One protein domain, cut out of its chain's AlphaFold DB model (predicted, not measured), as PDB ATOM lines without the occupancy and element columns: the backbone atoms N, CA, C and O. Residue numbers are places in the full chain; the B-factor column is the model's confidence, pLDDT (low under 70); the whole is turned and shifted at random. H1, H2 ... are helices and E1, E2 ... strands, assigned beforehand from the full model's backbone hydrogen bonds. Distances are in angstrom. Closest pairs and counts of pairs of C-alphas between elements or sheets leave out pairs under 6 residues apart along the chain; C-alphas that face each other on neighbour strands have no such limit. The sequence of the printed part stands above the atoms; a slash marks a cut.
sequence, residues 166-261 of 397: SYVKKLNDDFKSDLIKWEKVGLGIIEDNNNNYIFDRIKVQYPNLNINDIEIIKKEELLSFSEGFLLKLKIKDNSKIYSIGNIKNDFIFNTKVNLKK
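What this domain is: This is residues 166 to 261 of the 397 residues of an uncharacterized protein of Spiroplasma poulsonii (UniProt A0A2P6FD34). A strongly twisted sheet of four strands curls round one helix, H3, with the long hairpin of E2 and E3 running most of the length of the model. H4 sits at one end, the long link between E3 and E4 reaches to the other end, and H1 and H2 are only loosely attached to the rest. The printed part has 96 residues with four named helices and four named strands, in the order H1 H2 E1 H3 E2 E3 E4 H4; the sheet runs E1 E4 E3 E2 and is mixed. The class is mixed, helices and strands. The whole is compact, with a radius of gyration of the C-alphas of 13.4 A, but elongated in outline, spanning 44 by 26 by 21 A.

Where its parts are: In the sheet, E1 is residues 184 to 190, 16.7 A long, E4 is residues 250 to 255, 16.5 A, E3 is residues 229 to 237, 24.6 A, and E2 is residues 211 to 221, 25.3 A. E2 begins at C-alpha 211, (-7.810, -25.035, -105.901), and bends by 60 degrees at residue 217. H3 is residues 195 to 205, 15.4 A long. H1, residues 166 to 174, is 12.1 A long and begins at C-alpha 166, (-1.990, -12.232, -113.816). H2 is residues 178 to 181. H4, residues 256 to 261, ends at C-alpha 261, (3.791, -35.429, -77.168).

How they stand to each other: E2, E3 and E4 form a meander, each strand the antiparallel neighbour of the one before. In the hairpin of E2 and E3, N 215 and O 234 are 2.8 A apart. E3 and E4 are a hairpin too, with N 231 and O 251 at 2.7 A. E1 is parallel to E4, with N 185 and O 250 at 2.7 A. E1, H3 and E2 form a split strand-helix-strand unit, two strands of one sheet joined through a helix, with E4 and E3 between them in the sheet, and its crossover is right-handed. H3 on one face of the sheet makes two layers; its closest C-alphas to E1 are those of Tyr 197 and Ile 190, 6.6 A, and to E2 those of Phe 199 and Ile 214, 6.9 A. H4 only grazes the sheet. H1 and H2 are close but not clearly touching, C-alphas 172 and 179 being closest at 6.4 A. Each is only just not on the sheet, with 4 pairs of C-alphas within 10 A. In H1, H3 and H4 every O i to N i+4 pair is within hydrogen-bond range; H2 is too short for one.

The domain as a whole: The C-alphas farthest apart, those of Ile 241 and Lys 261, are 44.1 A from each other. The printed part has no cut. The link from E3 to E4, residues 238 to 249, is long. Mean pLDDT of the printed part is 72.4; residues 166 to 183, 210 to 213, 226 and 235 to 248 are under 70.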
ATOM      1  N   SER A 166      -0.595 -12.514-114.192       54.66
ATOM      2  CA  SER A 166      -1.990 -12.232-113.816       54.66
ATOM      3  C   SER A 166      -2.607 -13.331-112.936       54.66
ATOM      4  O   SER A 166      -3.390 -13.028-112.036       54.66
ATOM      5  N   TYR A 167      -2.184 -14.587-113.099       53.06
ATOM      6  CA  TYR A 167      -2.577 -15.702-112.239       53.06
ATOM      7  C   TYR A 167      -1.894 -15.681-110.865       53.06
ATOM      8  O   TYR A 167      -2.560 -15.861-109.851       53.06
ATOM      9  N   VAL A 168      -0.588 -15.392-110.796       52.62
ATOM     10  CA  VAL A 168       0.112 -15.172-109.512       52.62
ATOM     11  C   VAL A 168      -0.484 -13.967-108.793       52.62
ATOM     12  O   VAL A 168      -0.619 -13.983-107.578       52.62
ATOM     13  N   LYS A 169      -0.889 -12.940-109.542       54.88
ATOM     14  CA  LYS A 169      -1.585 -11.767-109.022       54.88
ATOM     15  C   LYS A 169      -2.948 -12.151-108.441       54.88
ATOM     16  O   LYS A 169      -3.193 -11.827-107.292       54.88
ATOM     17  N   LYS A 170      -3.759 -12.937-109.157       59.00
ATOM     18  CA  LYS A 170      -5.054 -13.432-108.663       59.00
ATOM     19  C   LYS A 170      -4.917 -14.378-107.463       59.00
ATOM     20  O   LYS A 170      -5.647 -14.220-106.499       59.00
ATOM     21  N   LEU A 171      -3.942 -15.290-107.470       56.41
ATOM     22  CA  LEU A 171      -3.584 -16.099-106.297       56.41
ATOM     23  C   LEU A 171      -3.158 -15.213-105.119       56.41
ATOM     24  O   LEU A 171      -3.617 -15.423-104.005       56.41
ATOM     25  N   ASN A 172      -2.312 -14.207-105.349       55.59
ATOM     26  CA  ASN A 172      -1.907 -13.253-104.315       55.59
ATOM     27  C   ASN A 172      -3.095 -12.439-103.776       55.59
ATOM     28  O   ASN A 172      -3.126 -12.127-102.584       55.59
ATOM     29  N   ASP A 173      -4.061 -12.119-104.635       60.16
ATOM     30  CA  ASP A 173      -5.297 -11.428-104.274       60.16
ATOM     31  C   ASP A 173      -6.229 -12.355-103.461       60.16
ATOM     32  O   ASP A 173      -6.762 -11.935-102.431       60.16
ATOM     33  N   ASP A 174      -6.349 -13.632-103.846       58.62
ATOM     34  CA  ASP A 174      -7.134 -14.667-103.151       58.62
ATOM     35  C   ASP A 174      -6.528 -15.038-101.782       58.62
ATOM     36  O   ASP A 174      -7.258 -15.306-100.826       58.62
ATOM     37  N   PHE A 175      -5.199 -14.976-101.656       62.53
ATOM     38  CA  PHE A 175      -4.472 -15.079-100.386       62.53
ATOM     39  C   PHE A 175      -4.445 -13.764 -99.578       62.53
ATOM     40  O   PHE A 175      -3.836 -13.736 -98.510       62.53
ATOM     41  N   LYS A 176      -5.099 -12.689-100.052       55.09
ATOM     42  CA  LYS A 176      -5.206 -11.359 -99.413       55.09
ATOM     43  C   LYS A 176      -3.908 -10.859 -98.767       55.09
ATOM     44  O   LYS A 176      -3.749 -10.972 -97.565       55.09
ATOM     45  N   SER A 177      -3.030 -10.166 -99.495       49.69
ATOM     46  CA  SER A 177      -1.904  -9.353 -98.957       49.69
ATOM     47  C   SER A 177      -0.875 -10.024 -98.011       49.69
ATOM     48  O   SER A 177       0.199  -9.455 -97.805       49.69
ATOM     49  N   ASP A 178      -1.136 -11.227 -97.495       45.59
ATOM     50  CA  ASP A 178      -0.313 -11.949 -96.523       45.59
ATOM     51  C   ASP A 178       0.935 -12.526 -97.196       45.59
ATOM     52  O   ASP A 178       2.012 -12.548 -96.599       45.59
ATOM     53  N   LEU A 179       0.839 -12.871 -98.486       51.25
ATOM     54  CA  LEU A 179       1.977 -13.387 -99.252       51.25
ATOM     55  C   LEU A 179       3.044 -12.320 -99.562       51.25
ATOM     56  O   LEU A 179       4.187 -12.665 -99.854       51.25
ATOM     57  N   ILE A 180       2.700 -11.028 -99.480       47.81
ATOM     58  CA  ILE A 180       3.613  -9.917 -99.812       47.81
ATOM     59  C   ILE A 180       4.388  -9.427 -98.574       47.81
ATOM     60  O   ILE A 180       5.451  -8.829 -98.726       47.81
ATOM     61  N   LYS A 181       3.892  -9.681 -97.352       48.81
ATOM     62  CA  LYS A 181       4.469  -9.121 -96.110       48.81
ATOM     63  C   LYS A 181       5.099 -10.133 -95.152       48.81
ATOM     64  O   LYS A 181       5.937  -9.721 -94.356       48.81
ATOM     65  N   TRP A 182       4.732 -11.411 -95.205       52.03
ATOM     66  CA  TRP A 182       5.127 -12.377 -94.176       52.03
ATOM     67  C   TRP A 182       5.981 -13.493 -94.761       52.03
ATOM     68  O   TRP A 182       5.486 -14.286 -95.550       52.03
ATOM     69  N   GLU A 183       7.244 -13.624 -94.351       64.62
ATOM     70  CA  GLU A 183       8.073 -14.781 -94.745       64.62
ATOM     71  C   GLU A 183       7.441 -16.119 -94.306       64.62
ATOM     72  O   GLU A 183       7.619 -17.134 -94.984       64.62
ATOM     73  N   LYS A 184       6.642 -16.104 -93.223       74.81
ATOM     74  CA  LYS A 184       5.923 -17.261 -92.672       74.81
ATOM     75  C   LYS A 184       4.425 -16.995 -92.475       74.81
ATOM     76  O   LYS A 184       4.048 -15.995 -91.871       74.81
ATOM     77  N   VAL A 185       3.581 -17.939 -92.884       78.38
ATOM     78  CA  VAL A 185       2.119 -17.930 -92.727       78.38
ATOM     79  C   VAL A 185       1.695 -18.993 -91.714       78.38
ATOM     80  O   VAL A 185       1.976 -20.179 -91.881       78.38
ATOM     81  N   GLY A 186       0.989 -18.591 -90.657       82.88
ATOM     82  CA  GLY A 186       0.476 -19.516 -89.646       82.88
ATOM     83  C   GLY A 186      -0.837 -20.186 -90.056       82.88
ATOM     84  O   GLY A 186      -1.847 -19.508 -90.216       82.88
ATOM     85  N   LEU A 187      -0.847 -21.521 -90.144       81.94
ATOM     86  CA  LEU A 187      -2.075 -22.324 -90.299       81.94
ATOM     87  C   LEU A 187      -2.698 -22.715 -88.943       81.94
ATOM     88  O   LEU A 187      -3.835 -23.194 -88.869       81.94
ATOM     89  N   GLY A 188      -1.968 -22.498 -87.846       84.88
ATOM     90  CA  GLY A 188      -2.402 -22.804 -86.483       84.88
ATOM     91  C   GLY A 188      -2.285 -24.290 -86.131       84.88
ATOM     92  O   GLY A 188      -1.335 -24.961 -86.529       84.88
ATOM     93  N   ILE A 189      -3.234 -24.790 -85.333       87.81
ATOM     94  CA  ILE A 189      -3.262 -26.183 -84.867       87.81
ATOM     95  C   ILE A 189      -4.193 -27.001 -85.764       87.81
ATOM     96  O   ILE A 189      -5.372 -26.662 -85.890       87.81
ATOM     97  N   ILE A 190      -3.676 -28.090 -86.326       89.75
ATOM     98  CA  ILE A 190      -4.433 -29.071 -87.116       89.75
ATOM     99  C   ILE A 190      -4.381 -30.456 -86.462       89.75
ATOM    100  O   ILE A 190      -3.701 -30.664 -85.454       89.75
ATOM    101  N   GLU A 191      -5.100 -31.424 -87.018       87.12
ATOM    102  CA  GLU A 191      -5.341 -32.678 -86.296       87.12
ATOM    103  C   GLU A 191      -4.114 -33.580 -86.342       87.12
ATOM    104  O   GLU A 191      -3.646 -34.063 -85.309       87.12
ATOM    105  N   ASP A 192      -3.548 -33.715 -87.536       85.56
ATOM    106  CA  ASP A 192      -2.350 -34.491 -87.812       85.56
ATOM    107  C   ASP A 192      -1.582 -33.872 -88.985       85.56
ATOM    108  O   ASP A 192      -2.070 -32.972 -89.665       85.56
ATOM    109  N   ASN A 193      -0.372 -34.355 -89.237       85.38
ATOM    110  CA  ASN A 193       0.493 -33.851 -90.290       85.38
ATOM    111  C   ASN A 193       0.133 -34.418 -91.683       85.38
ATOM    112  O   ASN A 193       0.831 -34.115 -92.651       85.38
ATOM    113  N   ASN A 194      -0.931 -35.219 -91.809       88.94
ATOM    114  CA  ASN A 194      -1.393 -35.752 -93.093       88.94
ATOM    115  C   ASN A 194      -1.845 -34.630 -94.036       88.94
ATOM    116  O   ASN A 194      -2.494 -33.668 -93.620       88.94
ATOM    117  N   ASN A 195      -1.560 -34.800 -95.327       85.81
ATOM    118  CA  ASN A 195      -1.794 -33.778 -96.351       85.81
ATOM    119  C   ASN A 195      -3.262 -33.329 -96.424       85.81
ATOM    120  O   ASN A 195      -3.514 -32.147 -96.626       85.81
ATOM    121  N   ASN A 196      -4.215 -34.236 -96.183       86.75
ATOM    122  CA  ASN A 196      -5.645 -33.912 -96.195       86.75
ATOM    123  C   ASN A 196      -6.007 -32.869 -95.127       86.75
ATOM    124  O   ASN A 196      -6.666 -31.886 -95.438       86.75
ATOM    125  N   TYR A 197      -5.500 -33.012 -93.896       88.44
ATOM    126  CA  TYR A 197      -5.766 -32.038 -92.829       88.44
ATOM    127  C   TYR A 197      -5.120 -30.678 -93.109       88.44
ATOM    128  O   TYR A 197      -5.690 -29.642 -92.766       88.44
ATOM    129  N   ILE A 198      -3.942 -30.673 -93.741       87.19
ATOM    130  CA  ILE A 198      -3.263 -29.446 -94.176       87.19
ATOM    131  C   ILE A 198      -4.108 -28.745 -95.248       87.19
ATOM    132  O   ILE A 198      -4.375 -27.550 -95.146       87.19
ATOM    133  N   PHE A 199      -4.571 -29.498 -96.246       85.00
ATOM    134  CA  PHE A 199      -5.404 -28.999 -97.337       85.00
ATOM    135  C   PHE A 199      -6.738 -28.431 -96.842       85.00
ATOM    136  O   PHE A 199      -7.092 -27.303 -97.188       85.00
ATOM    137  N   ASP A 200      -7.440 -29.162 -95.974       86.56
ATOM    138  CA  ASP A 200      -8.694 -28.713 -95.368       86.56
ATOM    139  C   ASP A 200      -8.490 -27.413 -94.584       86.56
ATOM    140  O   ASP A 200      -9.290 -26.481 -94.687       86.56
ATOM    141  N   ARG A 201      -7.382 -27.306 -93.839       87.44
ATOM    142  CA  ARG A 201      -7.069 -26.094 -93.079       87.44
ATOM    143  C   ARG A 201      -6.822 -24.890 -93.984       87.44
ATOM    144  O   ARG A 201      -7.328 -23.809 -93.688       87.44
ATOM    145  N   ILE A 202      -6.093 -25.081 -95.082       83.19
ATOM    146  CA  ILE A 202      -5.840 -24.032 -96.077       83.19
ATOM    147  C   ILE A 202      -7.155 -23.564 -96.701       83.19
ATOM    148  O   ILE A 202      -7.377 -22.361 -96.786       83.19
ATOM    149  N   LYS A 203      -8.063 -24.482 -97.054       81.50
ATOM    150  CA  LYS A 203      -9.390 -24.129 -97.588       81.50
ATOM    151  C   LYS A 203     -10.245 -23.343 -96.599       81.50
ATOM    152  O   LYS A 203     -10.932 -22.410 -96.995       81.50
ATOM    153  N   VAL A 204     -10.206 -23.701 -95.316       84.69
ATOM    154  CA  VAL A 204     -10.937 -22.967 -94.271       84.69
ATOM    155  C   VAL A 204     -10.386 -21.550 -94.099       84.69
ATOM    156  O   VAL A 204     -11.159 -20.611 -93.930       84.69
ATOM    157  N   GLN A 205      -9.061 -21.391 -94.126       81.19
ATOM    158  CA  GLN A 205      -8.406 -20.093 -93.947       81.19
ATOM    159  C   GLN A 205      -8.524 -19.201 -95.191       81.19
ATOM    160  O   GLN A 205      -8.679 -17.989 -95.061       81.19
ATOM    161  N   TYR A 206      -8.520 -19.807 -96.380       78.50
ATOM    162  CA  TYR A 206      -8.608 -19.137 -97.676       78.50
ATOM    163  C   TYR A 206      -9.790 -19.693 -98.490       78.50
ATOM    164  O   TYR A 206      -9.591 -20.402 -99.473       78.50
ATOM    165  N   PRO A 207     -11.043 -19.379 -98.115       74.00
ATOM    166  CA  PRO A 207     -12.234 -19.975 -98.733       74.00
ATOM    167  C   PRO A 207     -12.450 -19.568-100.197       74.00
ATOM    168  O   PRO A 207     -13.116 -20.283-100.939       74.00
ATOM    169  N   ASN A 208     -11.879 -18.437-100.623       72.38
ATOM    170  CA  ASN A 208     -11.953 -17.962-102.010       72.38
ATOM    171  C   ASN A 208     -10.919 -18.639-102.925       72.38
ATOM    172  O   ASN A 208     -10.959 -18.452-104.138       72.38
ATOM    173  N   LEU A 209      -9.996 -19.415-102.349       70.44
ATOM    174  CA  LEU A 209      -8.933 -20.087-103.075       70.44
ATOM    175  C   LEU A 209      -9.520 -21.243-103.901       70.44
ATOM    176  O   LEU A 209      -9.838 -22.313-103.381       70.44
ATOM    177  N   ASN A 210      -9.672 -21.024-105.207       66.56
ATOM    178  CA  ASN A 210     -10.201 -22.023-106.133       66.56
ATOM    179  C   ASN A 210      -9.109 -23.027-106.539       66.56
ATOM    180  O   ASN A 210      -8.437 -22.845-107.549       66.56
ATOM    181  N   ILE A 211      -8.897 -24.061-105.720       66.62
ATOM    182  CA  ILE A 211      -7.810 -25.035-105.901       66.62
ATOM    183  C   ILE A 211      -8.312 -26.478-105.901       66.62
ATOM    184  O   ILE A 211      -9.079 -26.894-105.028       66.62
ATOM    185  N   ASN A 212      -7.826 -27.260-106.863       64.44
ATOM    186  CA  ASN A 212      -8.139 -28.683-106.976       64.44
ATOM    187  C   ASN A 212      -7.155 -29.535-106.182       64.44
ATOM    188  O   ASN A 212      -7.543 -30.579-105.666       64.44
ATOM    189  N   ASP A 213      -5.892 -29.111-106.112       68.56
ATOM    190  CA  ASP A 213      -4.819 -29.936-105.572       68.56
ATOM    191  C   ASP A 213      -3.685 -29.075-104.979       68.56
ATOM    192  O   ASP A 213      -3.377 -27.984-105.478       68.56
ATOM    193  N   ILE A 214      -3.083 -29.568-103.894       74.06
ATOM    194  CA  ILE A 214      -1.908 -28.979-103.242       74.06
ATOM    195  C   ILE A 214      -0.814 -30.036-103.196       74.06
ATOM    196  O   ILE A 214      -0.932 -31.065-102.534       74.06
ATOM    197  N   GLU A 215       0.305 -29.716-103.828       79.25
ATOM    198  CA  GLU A 215       1.533 -30.484-103.737       79.25
ATOM    199  C   GLU A 215       2.422 -29.881-102.635       79.25
ATOM    200  O   GLU A 215       2.722 -28.684-102.621       79.25
ATOM    201  N   ILE A 216       2.849 -30.713-101.683       82.19
ATOM    202  CA  ILE A 216       3.784 -30.312-100.625       82.19
ATOM    203  C   ILE A 216       5.209 -30.536-101.138       82.19
ATOM    204  O   ILE A 216       5.666 -31.672-101.221       82.19
ATOM    205  N   ILE A 217       5.916 -29.449-101.459       82.00
ATOM    206  CA  ILE A 217       7.297 -29.493-101.974       82.00
ATOM    207  C   ILE A 217       8.277 -29.833-100.853       82.00
ATOM    208  O   ILE A 217       9.243 -30.569-101.042       82.00
ATOM    209  N   LYS A 218       8.057 -29.248 -99.675       84.94
ATOM    210  CA  LYS A 218       8.909 -29.457 -98.507       84.94
ATOM    211  C   LYS A 218       8.039 -29.521 -97.268       84.94
ATOM    212  O   LYS A 218       7.148 -28.695 -97.101       84.94
ATOM    213  N   LYS A 219       8.341 -30.473 -96.394       89.50
ATOM    214  CA  LYS A 219       7.773 -30.573 -95.053       89.50
ATOM    215  C   LYS A 219       8.892 -30.888 -94.082       89.50
ATOM    216  O   LYS A 219       9.540 -31.923 -94.198       89.50
ATOM    217  N   GLU A 220       9.123 -29.981 -93.151       88.19
ATOM    218  CA  GLU A 220      10.185 -30.087 -92.163       88.19
ATOM    219  C   GLU A 220       9.577 -30.049 -90.765       88.19
ATOM    220  O   GLU A 220       8.770 -29.181 -90.454       88.19
ATOM    221  N   GLU A 221       9.935 -31.020 -89.928       85.19
ATOM    222  CA  GLU A 221       9.548 -31.023 -88.521       85.19
ATOM    223  C   GLU A 221      10.455 -30.069 -87.744       85.19
ATOM    224  O   GLU A 221      11.677 -30.263 -87.657       85.19
ATOM    225  N   LEU A 222       9.838 -29.043 -87.171       81.00
ATOM    226  CA  LEU A 222      10.488 -28.072 -86.315       81.00
ATOM    227  C   LEU A 222      10.444 -28.583 -84.878       81.00
ATOM    228  O   LEU A 222       9.390 -28.914 -84.343       81.00
ATOM    229  N   LEU A 223      11.592 -28.556 -84.206       72.81
ATOM    230  CA  LEU A 223      11.670 -28.780 -82.761       72.81
ATOM    231  C   LEU A 223      11.228 -27.534 -81.984       72.81
ATOM    232  O   LEU A 223      11.925 -27.088 -81.084       72.81
ATOM    233  N   SER A 224      10.115 -26.933 -82.394       72.69
ATOM    234  CA  SER A 224       9.516 -25.769 -81.757       72.69
ATOM    235  C   SER A 224       8.156 -26.156 -81.204       72.69
ATOM    236  O   SER A 224       7.340 -26.766 -81.902       72.69
ATOM    237  N   PHE A 225       7.892 -25.767 -79.957       71.81
ATOM    238  CA  PHE A 225       6.598 -26.030 -79.335       71.81
ATOM    239  C   PHE A 225       5.454 -25.239 -79.964       71.81
ATOM    240  O   PHE A 225       4.312 -25.693 -79.908       71.81
ATOM    241  N   SER A 226       5.738 -24.077 -80.554       67.19
ATOM    242  CA  SER A 226       4.743 -23.231 -81.210       67.19
ATOM    243  C   SER A 226       4.569 -23.604 -82.678       67.19
ATOM    244  O   SER A 226       3.435 -23.773 -83.122       67.19
ATOM    245  N   GLU A 227       5.670 -23.776 -83.412       72.75
ATOM    246  CA  GLU A 227       5.616 -23.864 -84.873       72.75
ATOM    247  C   GLU A 227       5.478 -25.290 -85.403       72.75
ATOM    248  O   GLU A 227       4.856 -25.425 -86.441       72.75
ATOM    249  N   GLY A 228       5.980 -26.324 -84.708       80.62
ATOM    250  CA  GLY A 228       5.798 -27.761 -85.000       80.62
ATOM    251  C   GLY A 228       6.310 -28.268 -86.359       80.62
ATOM    252  O   GLY A 228       7.139 -29.171 -86.422       80.62
ATOM    253  N   PHE A 229       5.823 -27.707 -87.459       87.50
ATOM    254  CA  PHE A 229       6.163 -28.065 -88.826       87.50
ATOM    255  C   PHE A 229       6.259 -26.819 -89.712       87.50
ATOM    256  O   PHE A 229       5.467 -25.891 -89.583       87.50
ATOM    257  N   LEU A 230       7.197 -26.851 -90.658       88.19
ATOM    258  CA  LEU A 230       7.364 -25.893 -91.748       88.19
ATOM    259  C   LEU A 230       6.995 -26.569 -93.074       88.19
ATOM    260  O   LEU A 230       7.435 -27.688 -93.349       88.19
ATOM    261  N   LEU A 231       6.233 -25.883 -93.919       88.94
ATOM    262  CA  LEU A 231       5.785 -26.364 -95.219       88.94
ATOM    263  C   LEU A 231       6.138 -25.380 -96.325       88.94
ATOM    264  O   LEU A 231       5.913 -24.180 -96.190       88.94
ATOM    265  N   LYS A 232       6.558 -25.922 -97.467       83.50
ATOM    266  CA  LYS A 232       6.502 -25.227 -98.755       83.50
ATOM    267  C   LYS A 232       5.492 -25.906 -99.648       83.50
ATOM    268  O   LYS A 232       5.533 -27.126 -99.824       83.50
ATOM    269  N   LEU A 233       4.604 -25.100-100.208       78.50
ATOM    270  CA  LEU A 233       3.449 -25.575-100.947       78.50
ATOM    271  C   LEU A 233       3.503 -25.134-102.399       78.50
ATOM    272  O   LEU A 233       4.032 -24.078-102.756       78.50
ATOM    273  N   LYS A 234       2.872 -25.956-103.219       74.31
ATOM    274  CA  LYS A 234       2.638 -25.714-104.622       74.31
ATOM    275  C   LYS A 234       1.174 -25.965-104.909       74.31
ATOM    276  O   LYS A 234       0.630 -26.998-104.529       74.31
ATOM    277  N   ILE A 235       0.534 -25.015-105.564       67.94
ATOM    278  CA  ILE A 235      -0.898 -25.081-105.831       67.94
ATOM    279  C   ILE A 235      -1.135 -25.427-107.290       67.94
ATOM    280  O   ILE A 235      -0.488 -24.860-108.175       67.94
ATOM    281  N   LYS A 236      -2.100 -26.315-107.529       63.38
ATOM    282  CA  LYS A 236      -2.631 -26.629-108.851       63.38
ATOM    283  C   LYS A 236      -4.101 -26.198-108.930       63.38
ATOM    284  O   LYS A 236      -4.954 -26.688-108.189       63.38
ATOM    285  N   ASP A 237      -4.373 -25.269-109.836       57.22
ATOM    286  CA  ASP A 237      -5.710 -24.724-110.099       57.22
ATOM    287  C   ASP A 237      -6.552 -25.629-111.019       57.22
ATOM    288  O   ASP A 237      -6.064 -26.573-111.651       57.22
ATOM    289  N   ASN A 238      -7.848 -25.331-111.059       52.22
ATOM    290  CA  ASN A 238      -8.906 -25.988-111.817       52.22
ATOM    291  C   ASN A 238      -8.899 -25.637-113.306       52.22
ATOM    292  O   ASN A 238      -9.648 -26.243-114.077       52.22
ATOM    293  N   SER A 239      -8.096 -24.664-113.736       51.88
ATOM    294  CA  SER A 239      -7.986 -24.314-115.148       51.88
ATOM    295  C   SER A 239      -7.416 -25.492-115.950       51.88
ATOM    296  O   SER A 239      -6.324 -26.001-115.700       51.88
ATOM    297  N   LYS A 240      -8.166 -25.939-116.968       43.25
ATOM    298  CA  LYS A 240      -7.830 -27.075-117.855       43.25
ATOM    299  C   LYS A 240      -6.499 -26.917-118.629       43.25
ATOM    300  O   LYS A 240      -6.162 -27.796-119.414       43.25
ATOM    301  N   ILE A 241      -5.770 -25.811-118.448       40.75
ATOM    302  CA  ILE A 241      -4.667 -25.349-119.308       40.75
ATOM    303  C   ILE A 241      -3.352 -25.098-118.512       40.75
ATOM    304  O   ILE A 241      -2.338 -24.779-119.121       40.75
ATOM    305  N   TYR A 242      -3.305 -25.391-117.196       36.78
ATOM    306  CA  TYR A 242      -2.218 -25.093-116.221       36.78
ATOM    307  C   TYR A 242      -2.236 -23.625-115.717       36.78
ATOM    308  O   TYR A 242      -2.587 -22.728-116.467       36.78
ATOM    309  N   SER A 243      -1.878 -23.322-114.458       44.59
ATOM    310  CA  SER A 243      -0.486 -23.324-113.988       44.59
ATOM    311  C   SER A 243      -0.307 -23.734-112.516       44.59
ATOM    312  O   SER A 243      -0.877 -23.193-111.573       44.59
ATOM    313  N   ILE A 244       0.578 -24.713-112.326       51.84
ATOM    314  CA  ILE A 244       1.129 -25.039-111.018       51.84
ATOM    315  C   ILE A 244       1.987 -23.846-110.552       51.84
ATOM    316  O   ILE A 244       2.936 -23.486-111.261       51.84
ATOM    317  N   GLY A 245       1.657 -23.244-109.409       54.69
ATOM    318  CA  GLY A 245       2.362 -22.095-108.832       54.69
ATOM    319  C   GLY A 245       3.040 -22.456-107.513       54.69
ATOM    320  O   GLY A 245       2.385 -22.969-106.605       54.69
ATOM    321  N   ASN A 246       4.347 -22.198-107.401       58.88
ATOM    322  CA  ASN A 246       5.038 -22.276-106.115       58.88
ATOM    323  C   ASN A 246       4.577 -21.095-105.258       58.88
ATOM    324  O   ASN A 246       4.727 -19.944-105.674       58.88
ATOM    325  N   ILE A 247       4.061 -21.367-104.062       66.94
ATOM    326  CA  ILE A 247       3.836 -20.302-103.086       66.94
ATOM    327  C   ILE A 247       5.200 -19.949-102.496       66.94
ATOM    328  O   ILE A 247       5.941 -20.835-102.068       66.94
ATOM    329  N   LYS A 248       5.568 -18.665-102.523       64.31
ATOM    330  CA  LYS A 248       6.882 -18.219-102.031       64.31
ATOM    331  C   LYS A 248       7.012 -18.343-100.510       64.31
ATOM    332  O   LYS A 248       8.118 -18.546-100.023       64.31
ATOM    333  N   ASN A 249       5.902 -18.211 -99.796       72.94
ATOM    334  CA  ASN A 249       5.849 -18.134 -98.343       72.94
ATOM    335  C   ASN A 249       5.932 -19.521 -97.705       72.94
ATOM    336  O   ASN A 249       5.391 -20.498 -98.235       72.94
ATOM    337  N   ASP A 250       6.576 -19.585 -96.544       81.06
ATOM    338  CA  ASP A 250       6.602 -20.792 -95.730       81.06
ATOM    339  C   ASP A 250       5.332 -20.867 -94.883       81.06
ATOM    340  O   ASP A 250       4.916 -19.877 -94.293       81.06
ATOM    341  N   PHE A 251       4.718 -22.039 -94.769       84.50
ATOM    342  CA  PHE A 251       3.568 -22.238 -93.888       84.50
ATOM    343  C   PHE A 251       4.006 -22.966 -92.625       84.50
ATOM    344  O   PHE A 251       4.661 -24.002 -92.702       84.50
ATOM    345  N   ILE A 252       3.622 -22.446 -91.465       88.94
ATOM    346  CA  ILE A 252       3.898 -23.066 -90.170       88.94
ATOM    347  C   ILE A 252       2.615 -23.575 -89.530       88.94
ATOM    348  O   ILE A 252       1.566 -22.926 -89.589       88.94
ATOM    349  N   PHE A 253       2.688 -24.751 -88.918       88.75
ATOM    350  CA  PHE A 253       1.543 -25.349 -88.249       88.75
ATOM    351  C   PHE A 253       1.968 -26.365 -87.200       88.75
ATOM    352  O   PHE A 253       2.950 -27.087 -87.357       88.75
ATOM    353  N   ASN A 254       1.141 -26.519 -86.174       88.25
ATOM    354  CA  ASN A 254       1.326 -27.565 -85.182       88.25
ATOM    355  C   ASN A 254       0.212 -28.609 -85.274       88.25
ATOM    356  O   ASN A 254      -0.868 -28.331 -85.795       88.25
ATOM    357  N   THR A 255       0.450 -29.812 -84.759       87.75
ATOM    358  CA  THR A 255      -0.565 -30.872 -84.741       87.75
ATOM    359  C   THR A 255      -1.026 -31.175 -83.331       87.75
ATOM    360  O   THR A 255      -0.249 -31.092 -82.379       87.75
ATOM    361  N   LYS A 256      -2.279 -31.607 -83.173       87.06
ATOM    362  CA  LYS A 256      -2.776 -32.122 -81.888       87.06
ATOM    363  C   LYS A 256      -1.925 -33.289 -81.387       87.06
ATOM    364  O   LYS A 256      -1.664 -33.381 -80.190       87.06
ATOM    365  N   VAL A 257      -1.463 -34.145 -82.300       85.94
ATOM    366  CA  VAL A 257      -0.560 -35.260 -81.987       85.94
ATOM    367  C   VAL A 257       0.769 -34.751 -81.421       85.94
ATOM    368  O   VAL A 257       1.201 -35.223 -80.371       85.94
ATOM    369  N   ASN A 258       1.399 -33.771 -82.071       82.50
ATOM    370  CA  ASN A 258       2.660 -33.194 -81.612       82.50
ATOM    371  C   ASN A 258       2.488 -32.459 -80.278       82.50
ATOM    372  O   ASN A 258       3.242 -32.693 -79.341       82.50
ATOM    373  N   LEU A 259       1.428 -31.662 -80.133       83.38
ATOM    374  CA  LEU A 259       1.109 -30.979 -78.877       83.38
ATOM    375  C   LEU A 259       0.859 -31.949 -77.721       83.38
ATOM    376  O   LEU A 259       1.207 -31.638 -76.584       83.38
ATOM    377  N   LYS A 260       0.286 -33.128 -77.988       84.12
ATOM    378  CA  LYS A 260       0.149 -34.176 -76.974       84.12
ATOM    379  C   LYS A 260       1.519 -34.694 -76.533       84.12
ATOM    380  O   LYS A 260       1.776 -34.721 -75.337       84.12
ATOM    381  N   LYS A 261       2.410 -35.013 -77.478       82.06
ATOM    382  CA  LYS A 261       3.791 -35.429 -77.168       82.06
ATOM    383  C   LYS A 261       4.537 -34.359 -76.368       82.06
ATOM    384  O   LYS A 261       5.152 -34.672 -75.356       82.06
TER     385      LYS A 261